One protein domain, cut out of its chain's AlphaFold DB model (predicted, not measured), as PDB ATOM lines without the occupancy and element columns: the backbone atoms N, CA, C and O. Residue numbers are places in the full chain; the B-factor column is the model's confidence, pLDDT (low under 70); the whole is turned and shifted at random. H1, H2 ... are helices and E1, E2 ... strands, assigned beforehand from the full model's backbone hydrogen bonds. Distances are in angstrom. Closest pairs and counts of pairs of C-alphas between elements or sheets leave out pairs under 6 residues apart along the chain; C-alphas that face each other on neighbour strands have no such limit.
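Overview. This is residues 217 to 257 of the 295 residues of the protein "Zonular occludens toxin" of Alcanivorax hongdengensis A-11-3 (UniProt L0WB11). Little regular structure is present: a small two-strand hairpin, E1 and E2, has one short helix, H1, packed on one face, and loops make up the rest. The 41 printed residues run E1, E2, H1, the strands antiparallel; the class is mixed, with only 15 residues in named elements. The whole is compact, with a radius of gyration of the C-alphas of 9.4 A, and spans 26 by 19 by 16 A.

Arrangement. Begin at E1, residues 218 to 220, and E2, residues 230 to 232, an antiparallel hairpin at 155 degrees; look for N 220 and O 230, 2.9 A apart, within hydrogen-bond range. In H1, residues 244 to 252, every O i to N i+4 pair is within hydrogen-bond range. Its closest C-alphas to E1 are Leu 251 and Cys 219, 5.4 A apart; to E2, Cys 247 and Cys 231, 6.5 A.

Along the chain. Find C-alpha 218, where E1 begins, at (153.828, 200.898, 202.330). H1 runs 12.4 A to C-alpha 252 at (153.946, 210.038, 196.525).

Size, cuts and confidence. The farthest C-alphas, Asp 225 and Gln 235, are 26.5 A apart. The printed part has no cut; the link from E2 to H1 is long, with 11 residues. No printed residue is under pLDDT 70.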
ATOM      1  N   HIS A 217     154.977 197.450 200.213       90.19
ATOM      2  CA  HIS A 217     153.567 197.489 200.617       90.19
ATOM      3  C   HIS A 217     153.165 198.868 201.145       90.19
ATOM      4  O   HIS A 217     152.031 199.304 200.978       90.19
ATOM      5  N   GLY A 218     154.087 199.565 201.807       90.56
ATOM      6  CA  GLY A 218     153.828 200.898 202.330       90.56
ATOM      7  C   GLY A 218     155.111 201.611 202.709       90.56
ATOM      8  O   GLY A 218     156.077 200.986 203.152       90.56
ATOM      9  N   CYS A 219     155.100 202.925 202.533       94.75
ATOM     10  CA  CYS A 219     156.187 203.807 202.915       94.75
ATOM     11  C   CYS A 219     155.670 204.841 203.918       94.75
ATOM     12  O   CYS A 219     154.471 205.107 203.985       94.75
ATOM     13  N   MET A 220     156.567 205.423 204.704       93.81
ATOM     14  CA  MET A 220     156.250 206.541 205.585       93.81
ATOM     15  C   MET A 220     157.443 207.477 205.746       93.81
ATOM     16  O   MET A 220     158.594 207.064 205.605       93.81
ATOM     17  N   SER A 221     157.145 208.730 206.073       93.94
ATOM     18  CA  SER A 221     158.106 209.793 206.352       93.94
ATOM     19  C   SER A 221     157.550 210.663 207.475       93.94
ATOM     20  O   SER A 221     156.363 210.993 207.449       93.94
ATOM     21  N   PHE A 222     158.365 211.034 208.464       92.12
ATOM     22  CA  PHE A 222     157.947 211.958 209.525       92.12
ATOM     23  C   PHE A 222     158.278 213.409 209.182       92.12
ATOM     24  O   PHE A 222     157.646 214.323 209.718       92.12
ATOM     25  N   ARG A 223     159.254 213.639 208.301       90.81
ATOM     26  CA  ARG A 223     159.623 214.976 207.841       90.81
ATOM     27  C   ARG A 223     158.878 215.325 206.562       90.81
ATOM     28  O   ARG A 223     158.620 214.472 205.711       90.81
ATOM     29  N   SER A 224     158.566 216.610 206.419       87.69
ATOM     30  CA  SER A 224     157.892 217.168 205.242       87.69
ATOM     31  C   SER A 224     158.770 217.190 203.989       87.69
ATOM     32  O   SER A 224     158.248 217.318 202.893       87.69
ATOM     33  N   ASP A 225     160.093 217.094 204.149       89.50
ATOM     34  CA  ASP A 225     161.077 217.053 203.059       89.50
ATOM     35  C   ASP A 225     161.359 215.628 202.551       89.50
ATOM     36  O   ASP A 225     162.224 215.435 201.698       89.50
ATOM     37  N   LEU A 226     160.657 214.626 203.094       89.81
ATOM     38  CA  LEU A 226     160.787 213.212 202.742       89.81
ATOM     39  C   LEU A 226     162.206 212.643 202.895       89.81
ATOM     40  O   LEU A 226     162.542 211.620 202.293       89.81
ATOM     41  N   SER A 227     163.058 213.300 203.687       90.81
ATOM     42  CA  SER A 227     164.458 212.903 203.879       90.81
ATOM     43  C   SER A 227     164.619 211.653 204.751       90.81
ATOM     44  O   SER A 227     165.644 210.978 204.675       90.81
ATOM     45  N   ASP A 228     163.601 211.311 205.544       92.88
ATOM     46  CA  ASP A 228     163.548 210.137 206.419       92.88
ATOM     47  C   ASP A 228     162.608 209.034 205.901       92.88
ATOM     48  O   ASP A 228     162.189 208.161 206.663       92.88
ATOM     49  N   CYS A 229     162.294 209.053 204.601       94.44
ATOM     50  CA  CYS A 229     161.417 208.067 203.982       94.44
ATOM     51  C   CYS A 229     161.903 206.628 204.232       94.44
ATOM     52  O   CYS A 229     163.058 206.272 203.978       94.44
ATOM     53  N   THR A 230     160.994 205.772 204.707       95.44
ATOM     54  CA  THR A 230     161.231 204.341 204.917       95.44
ATOM     55  C   THR A 230     160.076 203.503 204.388       95.44
ATOM     56  O   THR A 230     158.915 203.800 204.657       95.44
ATOM     57  N   CYS A 231     160.396 202.429 203.661       95.38
ATOM     58  CA  CYS A 231     159.413 201.488 203.129       95.38
ATOM     59  C   CYS A 231     159.500 200.115 203.797       95.38
ATOM     60  O   CYS A 231     160.563 199.661 204.241       95.38
ATOM     61  N   TYR A 232     158.356 199.443 203.825       95.19
ATOM     62  CA  TYR A 232     158.134 198.171 204.495       95.19
ATOM     63  C   TYR A 232     157.504 197.159 203.538       95.19
ATOM     64  O   TYR A 232     156.767 197.516 202.613       95.19
ATOM     65  N   THR A 233     157.805 195.884 203.775       93.88
ATOM     66  CA  THR A 233     157.168 194.768 203.071       93.88
ATOM     67  C   THR A 233     155.771 194.488 203.630       93.88
ATOM     68  O   THR A 233     155.396 194.998 204.686       93.88
ATOM     69  N   GLN A 234     155.017 193.608 202.971       89.12
ATOM     70  CA  GLN A 234     153.699 193.144 203.421       89.12
ATOM     71  C   GLN A 234     153.710 192.454 204.798       89.12
ATOM     72  O   GLN A 234     152.665 192.288 205.414       89.12
ATOM     73  N   GLN A 235     154.887 192.053 205.291       89.25
ATOM     74  CA  GLN A 235     155.075 191.466 206.624       89.25
ATOM     75  C   GLN A 235     155.611 192.482 207.653       89.25
ATOM     76  O   GLN A 235     155.995 192.100 208.755       89.25
ATOM     77  N   GLY A 236     155.686 193.772 207.308       89.88
ATOM     78  CA  GLY A 236     156.158 194.830 208.211       89.88
ATOM     79  C   GLY A 236     157.678 194.885 208.400       89.88
ATOM     80  O   GLY A 236     158.166 195.605 209.271       89.88
ATOM     81  N   THR A 237     158.460 194.160 207.594       92.81
ATOM     82  CA  THR A 237     159.930 194.233 207.650       92.81
ATOM     83  C   THR A 237     160.440 195.416 206.833       92.81
ATOM     84  O   THR A 237     159.990 195.626 205.707       92.81
ATOM     85  N   ARG A 238     161.397 196.176 207.375       93.56
ATOM     86  CA  ARG A 238     161.988 197.338 206.693       93.56
ATOM     87  C   ARG A 238     162.850 196.906 205.503       93.56
ATOM     88  O   ARG A 238     163.760 196.095 205.672       93.56
ATOM     89  N   ILE A 239     162.635 197.525 204.343       93.88
ATOM     90  CA  ILE A 239     163.479 197.353 203.153       93.88
ATOM     91  C   ILE A 239     164.694 198.273 203.310       93.88
ATOM     92  O   ILE A 239     164.582 199.488 203.168       93.88
ATOM     93  N   ARG A 240     165.844 197.708 203.697       90.06
ATOM     94  CA  ARG A 240     167.039 198.498 204.046       90.06
ATOM     95  C   ARG A 240     167.738 199.105 202.832       90.06
ATOM     96  O   ARG A 240     168.190 200.239 202.921       90.06
ATOM     97  N   ASP A 241     167.755 198.384 201.717       90.75
ATOM     98  CA  ASP A 241     168.535 198.743 200.527       90.75
ATOM     99  C   ASP A 241     167.707 199.507 199.478       90.75
ATOM    100  O   ASP A 241     168.007 199.466 198.286       90.75
ATOM    101  N   LEU A 242     166.637 200.194 199.902       92.88
ATOM    102  CA  LEU A 242     165.805 200.995 199.004       92.88
ATOM    103  C   LEU A 242     166.389 202.411 198.850       92.88
ATOM    104  O   LEU A 242     166.472 203.135 199.846       92.88
ATOM    105  N   PRO A 243     166.758 202.852 197.632       94.75
ATOM    106  CA  PRO A 243     167.272 204.200 197.421       94.75
ATOM    107  C   PRO A 243     166.244 205.270 197.797       94.75
ATOM    108  O   PRO A 243     165.061 205.144 197.476       94.75
ATOM    109  N   LEU A 244     166.710 206.363 198.408       93.31
ATOM    110  CA  LEU A 244     165.843 207.449 198.874       93.31
ATOM    111  C   LEU A 244     164.913 208.009 197.776       93.31
ATOM    112  O   LEU A 244     163.718 208.104 198.045       93.31
ATOM    113  N   PRO A 245     165.368 208.279 196.531       93.75
ATOM    114  CA  PRO A 245     164.472 208.772 195.478       93.75
ATOM    115  C   PRO A 245     163.356 207.784 195.112       93.75
ATOM    116  O   PRO A 245     162.246 208.184 194.775       93.75
ATOM    117  N   VAL A 246     163.634 206.479 195.199       93.62
ATOM    118  CA  VAL A 246     162.637 205.430 194.939       93.62
ATOM    119  C   VAL A 246     161.628 205.371 196.083       93.62
ATOM    120  O   VAL A 246     160.441 205.222 195.828       93.62
ATOM    121  N   CYS A 247     162.079 205.543 197.329       94.50
ATOM    122  CA  CYS A 247     161.200 205.630 198.496       94.50
ATOM    123  C   CYS A 247     160.251 206.830 198.403       94.50
ATOM    124  O   CYS A 247     159.050 206.680 198.600       94.50
ATOM    125  N   GLN A 248     160.789 208.006 198.067       94.38
ATOM    126  CA  GLN A 248     160.017 209.240 197.917       94.38
ATOM    127  C   GLN A 248     158.929 209.069 196.861       94.38
ATOM    128  O   GLN A 248     157.754 209.276 197.144       94.38
ATOM    129  N   ARG A 249     159.309 208.559 195.685       93.19
ATOM    130  CA  ARG A 249     158.359 208.286 194.610       93.19
ATOM    131  C   ARG A 249     157.320 207.234 194.993       93.19
ATOM    132  O   ARG A 249     156.149 207.397 194.693       93.19
ATOM    133  N   ALA A 250     157.734 206.172 195.680       93.12
ATOM    134  CA  ALA A 250     156.823 205.147 196.175       93.12
ATOM    135  C   ALA A 250     155.815 205.694 197.200       93.12
ATOM    136  O   ALA A 250     154.700 205.183 197.272       93.12
ATOM    137  N   LEU A 251     156.191 206.705 197.991       93.19
ATOM    138  CA  LEU A 251     155.294 207.355 198.945       93.19
ATOM    139  C   LEU A 251     154.307 208.312 198.262       93.19
ATOM    140  O   LEU A 251     153.155 208.379 198.681       93.19
ATOM    141  N   GLU A 252     154.755 209.043 197.241       91.12
ATOM    142  CA  GLU A 252     153.946 210.038 196.525       91.12
ATOM    143  C   GLU A 252     153.020 209.407 195.473       91.12
ATOM    144  O   GLU A 252     151.817 209.664 195.479       91.12
ATOM    145  N   ASP A 253     153.570 208.557 194.601       90.50
ATOM    146  CA  ASP A 253     152.872 207.976 193.446       90.50
ATOM    147  C   ASP A 253     152.298 206.575 193.737       90.50
ATOM    148  O   ASP A 253     151.491 206.047 192.967       90.50
ATOM    149  N   GLY A 254     152.733 205.936 194.827       87.50
ATOM    150  CA  GLY A 254     152.504 204.511 195.058       87.50
ATOM    151  C   GLY A 254     153.382 203.611 194.178       87.50
ATOM    152  O   GLY A 254     154.147 204.061 193.324       87.50
ATOM    153  N   VAL A 255     153.293 202.294 194.393       87.38
ATOM    154  CA  VAL A 255     154.029 201.287 193.608       87.38
ATOM    155  C   VAL A 255     153.051 200.255 193.073       87.38
ATOM    156  O   VAL A 255     152.362 199.584 193.839       87.38
ATOM    157  N   PHE A 256     153.008 200.100 191.751       85.62
ATOM    158  CA  PHE A 256     152.189 199.071 191.122       85.62
ATOM    159  C   PHE A 256     152.797 197.681 191.341       85.62
ATOM    160  O   PHE A 256     153.953 197.430 190.992       85.62
ATOM    161  N   ASN A 257     152.001 196.761 191.887       86.44
ATOM    162  CA  ASN A 257     152.412 195.384 192.116       86.44
ATOM    163  C   ASN A 257     151.772 194.430 191.099       86.44
ATOM    164  O   ASN A 257     150.695 193.890 191.325       86.44
TER     165      ASN A 257